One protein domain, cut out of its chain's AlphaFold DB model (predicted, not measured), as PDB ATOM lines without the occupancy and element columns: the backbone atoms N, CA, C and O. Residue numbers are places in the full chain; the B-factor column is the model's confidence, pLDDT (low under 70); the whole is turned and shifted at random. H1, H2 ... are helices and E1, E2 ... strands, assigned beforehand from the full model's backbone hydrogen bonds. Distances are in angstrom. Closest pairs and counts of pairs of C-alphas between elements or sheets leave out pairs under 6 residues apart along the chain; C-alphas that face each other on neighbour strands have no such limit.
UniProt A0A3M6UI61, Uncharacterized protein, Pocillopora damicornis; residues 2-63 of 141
ATOM      1  N   ASP A   2       9.025 -45.411 -36.946       91.19
ATOM      2  CA  ASP A   2       9.525 -46.555 -37.711       91.19
ATOM      3  C   ASP A   2       9.892 -47.733 -36.789       91.19
ATOM      4  O   ASP A   2       9.823 -47.632 -35.563       91.19
ATOM      5  N   HIS A   3      10.301 -48.855 -37.381       91.88
ATOM      6  CA  HIS A   3      10.699 -50.062 -36.648       91.88
ATOM      7  C   HIS A   3      11.906 -49.882 -35.702       91.88
ATOM      8  O   HIS A   3      12.126 -50.729 -34.843       91.88
ATOM      9  N   SER A   4      12.675 -48.795 -35.840       94.75
ATOM     10  CA  SER A   4      13.845 -48.481 -35.011       94.75
ATOM     11  C   SER A   4      13.528 -47.505 -33.877       94.75
ATOM     12  O   SER A   4      14.412 -47.149 -33.104       94.75
ATOM     13  N   GLY A   5      12.271 -47.063 -33.763       93.50
ATOM     14  CA  GLY A   5      11.869 -46.055 -32.787       93.50
ATOM     15  C   GLY A   5      12.058 -44.616 -33.273       93.50
ATOM     16  O   GLY A   5      11.791 -43.677 -32.522       93.50
ATOM     17  N   THR A   6      12.466 -44.404 -34.529       94.44
ATOM     18  CA  THR A   6      12.635 -43.054 -35.074       94.44
ATOM     19  C   THR A   6      11.272 -42.425 -35.348       94.44
ATOM     20  O   THR A   6      10.357 -43.045 -35.913       94.44
ATOM     21  N   LEU A   7      11.110 -41.163 -34.944       92.31
ATOM     22  CA  LEU A   7       9.909 -40.402 -35.259       92.31
ATOM     23  C   LEU A   7       9.871 -40.114 -36.765       92.31
ATOM     24  O   LEU A   7      10.785 -39.512 -37.322       92.31
ATOM     25  N   VAL A   8       8.781 -40.522 -37.407       89.19
ATOM     26  CA  VAL A   8       8.483 -40.196 -38.803       89.19
ATOM     27  C   VAL A   8       7.236 -39.333 -38.833       89.19
ATOM     28  O   VAL A   8       6.289 -39.580 -38.082       89.19
ATOM     29  N   THR A   9       7.251 -38.314 -39.682       90.19
ATOM     30  CA  THR A   9       6.157 -37.356 -39.829       90.19
ATOM     31  C   THR A   9       5.599 -37.439 -41.235       90.19
ATOM     32  O   THR A   9       6.358 -37.553 -42.201       90.19
ATOM     33  N   LEU A  10       4.280 -37.327 -41.353       91.75
ATOM     34  CA  LEU A  10       3.645 -37.102 -42.645       91.75
ATOM     35  C   LEU A  10       4.084 -35.735 -43.204       91.75
ATOM     36  O   LEU A  10       4.306 -34.804 -42.423       91.75
ATOM     37  N   PRO A  11       4.259 -35.600 -44.528       94.06
ATOM     38  CA  PRO A  11       4.686 -34.345 -45.129       94.06
ATOM     39  C   PRO A  11       3.598 -33.279 -44.971       94.06
ATOM     40  O   PRO A  11       2.450 -33.485 -45.360       94.06
ATOM     41  N   PHE A  12       3.974 -32.133 -44.400       94.50
ATOM     42  CA  PHE A  12       3.098 -30.962 -44.304       94.50
ATOM     43  C   PHE A  12       2.997 -30.206 -45.638       94.50
ATOM     44  O   PHE A  12       1.940 -29.666 -45.960       94.50
ATOM     45  N   ASP A  13       4.101 -30.188 -46.392       95.06
ATOM     46  CA  ASP A  13       4.208 -29.679 -47.759       95.06
ATOM     47  C   ASP A  13       5.177 -30.542 -48.589       95.06
ATOM     48  O   ASP A  13       5.909 -31.381 -48.043       95.06
ATOM     49  N   LEU A  14       5.190 -30.336 -49.910       95.31
ATOM     50  CA  LEU A  14       6.092 -31.045 -50.834       95.31
ATOM     51  C   LEU A  14       7.474 -30.390 -50.997       95.31
ATOM     52  O   LEU A  14       8.352 -30.963 -51.653       95.31
ATOM     53  N   ARG A  15       7.698 -29.215 -50.396       94.31
ATOM     54  CA  ARG A  15       8.922 -28.413 -50.571       94.31
ATOM     55  C   ARG A  15      10.034 -28.878 -49.650       94.31
ATOM     56  O   ARG A  15      11.160 -29.077 -50.095       94.31
ATOM     57  N   ILE A  16       9.734 -29.095 -48.369       94.56
ATOM     58  CA  ILE A  16      10.740 -29.522 -47.383       94.56
ATOM     59  C   ILE A  16      11.342 -30.891 -47.747       94.56
ATOM     60  O   ILE A  16      12.572 -31.025 -47.717       94.56
ATOM     61  N   PRO A  17      10.546 -31.923 -48.101       94.25
ATOM     62  CA  PRO A  17      11.098 -33.198 -48.551       94.25
ATOM     63  C   PRO A  17      11.979 -33.049 -49.795       94.25
ATOM     64  O   PRO A  17      13.046 -33.661 -49.854       94.25
ATOM     65  N   PHE A  18      11.573 -32.206 -50.745       96.00
ATOM     66  CA  PHE A  18      12.333 -31.958 -51.965       96.00
ATOM     67  C   PHE A  18      13.652 -31.238 -51.692       96.00
ATOM     68  O   PHE A  18      14.703 -31.751 -52.059       96.00
ATOM     69  N   ALA A  19      13.642 -30.134 -50.945       96.19
ATOM     70  CA  ALA A  19      14.860 -29.428 -50.548       96.19
ATOM     71  C   ALA A  19      15.853 -30.360 -49.827       96.19
ATOM     72  O   ALA A  19      17.056 -30.332 -50.086       96.19
ATOM     73  N   ARG A  20      15.347 -31.258 -48.969       95.88
ATOM     74  CA  ARG A  20      16.166 -32.287 -48.312       95.88
ATOM     75  C   ARG A  20      16.778 -33.266 -49.314       95.88
ATOM     76  O   ARG A  20      17.940 -33.630 -49.153       95.88
ATOM     77  N   TYR A  21      16.013 -33.712 -50.309       95.81
ATOM     78  CA  TYR A  21      16.513 -34.574 -51.380       95.81
ATOM     79  C   TYR A  21      17.629 -33.882 -52.173       95.81
ATOM     80  O   TYR A  21      18.691 -34.475 -52.352       95.81
ATOM     81  N   ILE A  22      17.422 -32.624 -52.570       97.50
ATOM     82  CA  ILE A  22      18.408 -31.814 -53.294       97.50
ATOM     83  C   ILE A  22      19.712 -31.707 -52.506       97.50
ATOM     84  O   ILE A  22      20.771 -32.080 -53.013       97.50
ATOM     85  N   ALA A  23      19.624 -31.292 -51.241       96.88
ATOM     86  CA  ALA A  23      20.787 -31.111 -50.380       96.88
ATOM     87  C   ALA A  23      21.551 -32.421 -50.130       96.88
ATOM     88  O   ALA A  23      22.778 -32.436 -50.160       96.88
ATOM     89  N   ARG A  24      20.844 -33.535 -49.900       97.69
ATOM     90  CA  ARG A  24      21.476 -34.836 -49.612       97.69
ATOM     91  C   ARG A  24      22.192 -35.442 -50.808       97.69
ATOM     92  O   ARG A  24      23.179 -36.142 -50.615       97.69
ATOM     93  N   ASN A  25      21.677 -35.211 -52.009       97.25
ATOM     94  CA  ASN A  25      22.213 -35.809 -53.228       97.25
ATOM     95  C   ASN A  25      23.124 -34.851 -54.008       97.25
ATOM     96  O   ASN A  25      23.650 -35.240 -55.045       97.25
ATOM     97  N   GLY A  26      23.311 -33.612 -53.538       95.56
ATOM     98  CA  GLY A  26      24.134 -32.616 -54.228       95.56
ATOM     99  C   GLY A  26      23.593 -32.250 -55.611       95.56
ATOM    100  O   GLY A  26      24.368 -31.994 -56.529       95.56
ATOM    101  N   VAL A  27      22.269 -32.266 -55.785       95.62
ATOM    102  CA  VAL A  27      21.640 -31.930 -57.068       95.62
ATOM    103  C   VAL A  27      21.731 -30.422 -57.275       95.62
ATOM    104  O   VAL A  27      21.221 -29.655 -56.467       95.62
ATOM    105  N   VAL A  28      22.372 -29.996 -58.360       93.94
ATOM    106  CA  VAL A  28      22.582 -28.568 -58.654       93.94
ATOM    107  C   VAL A  28      21.596 -28.008 -59.672       93.94
ATOM    108  O   VAL A  28      21.303 -26.822 -59.629       93.94
ATOM    109  N   ASN A  29      21.060 -28.859 -60.553       92.44
ATOM    110  CA  ASN A  29      20.098 -28.482 -61.584       92.44
ATOM    111  C   ASN A  29      19.018 -29.560 -61.701       92.44
ATOM    112  O   ASN A  29      19.334 -30.720 -61.970       92.44
ATOM    113  N   ILE A  30      17.756 -29.192 -61.501       92.12
ATOM    114  CA  ILE A  30      16.611 -30.079 -61.735       92.12
ATOM    115  C   ILE A  30      15.332 -29.259 -61.876       92.12
ATOM    116  O   ILE A  30      15.126 -28.275 -61.172       92.12
ATOM    117  N   LYS A  31      14.448 -29.707 -62.762       89.94
ATOM    118  CA  LYS A  31      13.073 -29.230 -62.866       89.94
ATOM    119  C   LYS A  31      12.147 -30.361 -62.451       89.94
ATOM    120  O   LYS A  31      12.278 -31.473 -62.964       89.94
ATOM    121  N   ARG A  32      11.247 -30.098 -61.509       90.88
ATOM    122  CA  ARG A  32      10.315 -31.091 -60.972       90.88
ATOM    123  C   ARG A  32       8.882 -30.595 -61.097       90.88
ATOM    124  O   ARG A  32       8.575 -29.492 -60.658       90.88
ATOM    125  N   PHE A  33       8.020 -31.471 -61.602       89.69
ATOM    126  CA  PHE A  33       6.571 -31.385 -61.458       89.69
ATOM    127  C   PHE A  33       6.125 -32.540 -60.564       89.69
ATOM    128  O   PHE A  33       6.529 -33.678 -60.803       89.69
ATOM    129  N   ASP A  34       5.345 -32.255 -59.526       86.69
ATOM    130  CA  ASP A  34       4.890 -33.277 -58.581       86.69
ATOM    131  C   ASP A  34       3.471 -32.967 -58.091       86.69
ATOM    132  O   ASP A  34       3.127 -31.810 -57.837       86.69
ATOM    133  N   ILE A  35       2.645 -34.007 -57.985       91.12
ATOM    134  CA  ILE A  35       1.282 -33.934 -57.453       91.12
ATOM    135  C   ILE A  35       1.153 -35.034 -56.413       91.12
ATOM    136  O   ILE A  35       1.108 -36.216 -56.752       91.12
ATOM    137  N   ALA A  36       1.085 -34.650 -55.143       91.25
ATOM    138  CA  ALA A  36       1.104 -35.612 -54.049       91.25
ATOM    139  C   ALA A  36       0.294 -35.146 -52.836       91.25
ATOM    140  O   ALA A  36      -0.014 -33.961 -52.671       91.25
ATOM    141  N   CYS A  37      -0.050 -36.113 -51.982       95.25
ATOM    142  CA  CYS A  37      -0.780 -35.865 -50.748       95.25
ATOM    143  C   CYS A  37       0.105 -35.202 -49.685       95.25
ATOM    144  O   CYS A  37       1.231 -35.631 -49.424       95.25
ATOM    145  N   VAL A  38      -0.460 -34.213 -49.004       96.56
ATOM    146  CA  VAL A  38       0.099 -33.554 -47.824       96.56
ATOM    147  C   VAL A  38      -0.918 -33.561 -46.691       96.56
ATOM    148  O   VAL A  38      -2.130 -33.646 -46.907       96.56
ATOM    149  N   TYR A  39      -0.424 -33.456 -45.462       95.94
ATOM    150  CA  TYR A  39      -1.226 -33.642 -44.260       95.94
ATOM    151  C   TYR A  39      -1.086 -32.437 -43.342       95.94
ATOM    152  O   TYR A  39       0.005 -32.114 -42.876       95.94
ATOM    153  N   ARG A  40      -2.208 -31.762 -43.077       93.81
ATOM    154  CA  ARG A  40      -2.249 -30.559 -42.235       93.81
ATOM    155  C   ARG A  40      -3.087 -30.792 -40.988       93.81
ATOM    156  O   ARG A  40      -4.137 -31.438 -41.043       93.81
ATOM    157  N   ASP A  41      -2.646 -30.219 -39.878       90.88
ATOM    158  CA  ASP A  41      -3.345 -30.351 -38.604       90.88
ATOM    159  C   ASP A  41      -4.748 -29.745 -38.651       90.88
ATOM    160  O   ASP A  41      -5.000 -28.689 -39.243       90.88
ATOM    161  N   LYS A  42      -5.683 -30.415 -37.973       85.62
ATOM    162  CA  LYS A  42      -7.005 -29.867 -37.669       85.62
ATOM    163  C   LYS A  42      -6.972 -29.295 -36.259       85.62
ATOM    164  O   LYS A  42      -6.451 -29.922 -35.347       85.62
ATOM    165  N   LYS A  43      -7.624 -28.149 -36.045       86.06
ATOM    166  CA  LYS A  43      -7.772 -27.531 -34.708       86.06
ATOM    167  C   LYS A  43      -8.670 -28.331 -33.743       86.06
ATOM    168  O   LYS A  43      -9.032 -27.826 -32.688       86.06
ATOM    169  N   ILE A  44      -9.064 -29.550 -34.110       91.25
ATOM    170  CA  ILE A  44      -9.931 -30.431 -33.328       91.25
ATOM    171  C   ILE A  44      -9.040 -31.499 -32.699       91.25
ATOM    172  O   ILE A  44      -8.410 -32.282 -33.412       91.25
ATOM    173  N   LEU A  45      -8.989 -31.526 -31.369       86.56
ATOM    174  CA  LEU A  45      -8.180 -32.486 -30.623       86.56
ATOM    175  C   LEU A  45      -8.641 -33.924 -30.917       86.56
ATOM    176  O   LEU A  45      -9.834 -34.215 -30.881       86.56
ATOM    177  N   GLY A  46      -7.694 -34.818 -31.209       85.06
ATOM    178  CA  GLY A  46      -7.967 -36.234 -31.489       85.06
ATOM    179  C   GLY A  46      -8.489 -36.536 -32.899       85.06
ATOM    180  O   GLY A  46      -8.717 -37.700 -33.217       85.06
ATOM    181  N   ALA A  47      -8.662 -35.530 -33.761       88.88
ATOM    182  CA  ALA A  47      -9.051 -35.758 -35.149       88.88
ATOM    183  C   ALA A  47      -7.850 -36.160 -36.018       88.88
ATOM    184  O   ALA A  47      -6.750 -35.631 -35.862       88.88
ATOM    185  N   HIS A  48      -8.084 -37.034 -37.003       89.62
ATOM    186  CA  HIS A  48      -7.094 -37.304 -38.046       89.62
ATOM    187  C   HIS A  48      -6.744 -36.019 -38.820       89.62
ATOM    188  O   HIS A  48      -7.648 -35.206 -39.090       89.62
ATOM    189  N   PRO A  49      -5.466 -35.846 -39.215       92.25
ATOM    190  CA  PRO A  49      -5.042 -34.702 -40.011       92.25
ATOM    191  C   PRO A  49      -5.829 -34.631 -41.322       92.25
ATOM    192  O   PRO A  49      -6.360 -35.623 -41.825       92.25
ATOM    193  N   LYS A  50      -5.960 -33.422 -41.864       93.81
ATOM    194  CA  LYS A  50      -6.598 -33.209 -43.160       93.81
ATOM    195  C   LYS A  50      -5.622 -33.618 -44.259       93.81
ATOM    196  O   LYS A  50      -4.555 -33.021 -44.360       93.81
ATOM    197  N   GLU A  51      -6.026 -34.576 -45.079       95.00
ATOM    198  CA  GLU A  51      -5.344 -34.916 -46.325       95.00
ATOM    199  C   GLU A  51      -5.740 -33.925 -47.426       95.00
ATOM    200  O   GLU A  51      -6.911 -33.559 -47.571       95.00
ATOM    201  N   LEU A  52      -4.744 -33.435 -48.154       93.38
ATOM    202  CA  LEU A  52      -4.861 -32.466 -49.238       93.38
ATOM    203  C   LEU A  52      -3.921 -32.882 -50.363       93.38
ATOM    204  O   LEU A  52      -2.902 -33.500 -50.089       93.38
ATOM    205  N   TYR A  53      -4.208 -32.477 -51.595       91.31
ATOM    206  CA  TYR A  53      -3.239 -32.568 -52.684       91.31
ATOM    207  C   TYR A  53      -2.543 -31.222 -52.878       91.31
ATOM    208  O   TYR A  53      -3.202 -30.180 -52.914       91.31
ATOM    209  N   GLU A  54      -1.222 -31.254 -53.018       89.25
ATOM    210  CA  GLU A  54      -0.429 -30.135 -53.523       89.25
ATOM    211  C   GLU A  54       0.061 -30.465 -54.932       89.25
ATOM    212  O   GLU A  54       0.445 -31.597 -55.214       89.25
ATOM    213  N   CYS A  55       0.033 -29.462 -55.806       89.19
ATOM    214  CA  CYS A  55       0.655 -29.490 -57.122       89.19
ATOM    215  C   CYS A  55       1.808 -28.491 -57.090       89.19
ATOM    216  O   CYS A  55       1.593 -27.323 -56.753       89.19
ATOM    217  N   VAL A  56       3.019 -28.953 -57.386       89.19
ATOM    218  CA  VAL A  56       4.229 -28.132 -57.314       89.19
ATOM    219  C   VAL A  56       5.002 -28.166 -58.622       89.19
ATOM    220  O   VAL A  56       5.097 -29.196 -59.291       89.19
ATOM    221  N   LEU A  57       5.569 -27.009 -58.949       90.00
ATOM    222  CA  LEU A  57       6.588 -26.814 -59.965       90.00
ATOM    223  C   LEU A  57       7.799 -26.211 -59.259       90.00
ATOM    224  O   LEU A  57       7.728 -25.078 -58.788       90.00
ATOM    225  N   ASP A  58       8.888 -26.969 -59.182       91.88
ATOM    226  CA  ASP A  58      10.145 -26.516 -58.593       91.88
ATOM    227  C   ASP A  58      11.238 -26.486 -59.669       91.88
ATOM    228  O   ASP A  58      11.406 -27.450 -60.422       91.88
ATOM    229  N   ILE A  59      12.019 -25.403 -59.714       91.62
ATOM    230  CA  ILE A  59      13.224 -25.302 -60.544       91.62
ATOM    231  C   ILE A  59      14.412 -25.028 -59.624       91.62
ATOM    232  O   ILE A  59      14.447 -24.033 -58.907       91.62
ATOM    233  N   VAL A  60      15.385 -25.934 -59.636       93.50
ATOM    234  CA  VAL A  60      16.674 -25.785 -58.961       93.50
ATOM    235  C   VAL A  60      17.703 -25.473 -60.034       93.50
ATOM    236  O   VAL A  60      17.788 -26.208 -61.019       93.50
ATOM    237  N   THR A  61      18.465 -24.400 -59.840       92.06
ATOM    238  CA  THR A  61      19.517 -23.970 -60.762       92.06
ATOM    239  C   THR A  61      20.769 -23.524 -60.010       92.06
ATOM    240  O   THR A  61      20.683 -22.964 -58.915       92.06
ATOM    241  N   SER A  62      21.939 -23.734 -60.615       90.88
ATOM    242  CA  SER A  62      23.215 -23.180 -60.154       90.88
ATOM    243  C   SER A  62      23.470 -21.735 -60.607       90.88
ATOM    244  O   SER A  62      24.450 -21.138 -60.168       90.88
ATOM    245  N   SER A  63      22.634 -21.180 -61.491       89.50
ATOM    246  CA  SER A  63      22.767 -19.823 -62.046       89.50
ATOM    247  C   SER A  63      21.659 -18.892 -61.525       89.50
ATOM    248  O   SER A  63      20.676 -18.670 -62.224       89.50
TER     249      SER A  63
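This is residues 2 to 63 of the 141 residues of an uncharacterized protein of Pocillopora damicornis (UniProt A0A3M6UI61). A long, bowed hairpin of two strands, E1 and E2, makes the longest axis of the domain, and one short helix, H1, stands over the inner side of the bow, nearer to E2 than to E1 and with few close approaches. Residues 2 to 8 stick out as a free arm on the same side of the hairpin as H1. The printed part has 62 residues, with one named helix and two named strands in the order H1, E1, E2; the sheet has the order E1 - E2 and is antiparallel, and the class is mixed, helices and strands. The whole is loose, with a radius of gyration of the C-alphas of 14.8 A, and flat, spanning 46 by 30 by 15 A.

Residues 2 to 8 stand free, with no C-alpha 8 or more apart along the chain within 10 A. H1, residues 15 to 25, comes next among the named elements, and in its backbone every O i to N i+4 pair is within hydrogen-bond range. A tight link of 4 residues joins H1 to E1, residues 30 to 40. E1 bends by 66 degrees at residue 35. A short link of 9 residues leads on to E2, residues 50 to 60, which bends by 53 degrees at residue 57. E1 and E2 form a hairpin and are antiparallel, with 162 degrees between their directions. N 32 and O 58 are within hydrogen-bond range at 2.9 A, and so are N 50 and O 40 at 2.8 A. The C-alphas of Ile 35 and Cys 55 face each other at 4.5 A. H1 and E2 are near each other, with 8 pairs of C-alphas within 10 A; H1 has 2 such pairs with E1. These pairs are made by residues 15 to 22 of H1.

H1 runs from Arg 15, with its C-alpha at (8.922, -28.413, -50.571), to Asn 25, 15.4 A from first to last C-alpha. E1 runs from Ile 30, with its C-alpha at (16.611, -30.079, -61.735), to Arg 40 and is 27.1 A long. E2 runs from Lys 50 to Val 60, whose C-alpha is at (16.674, -25.785, -58.961), and is 29.1 A long.

The two C-alphas farthest apart are those of Gly 46 and Ser 63, 46.3 A. The C-alphas of the first and last printed residues, Asp 2 and Ser 63, are 38.5 A apart. Residues 2 to 14 hold no named element. The printed part has no cut and no long link between its named elements. The mean pLDDT of the printed part is 92.5, and no printed residue is under 70.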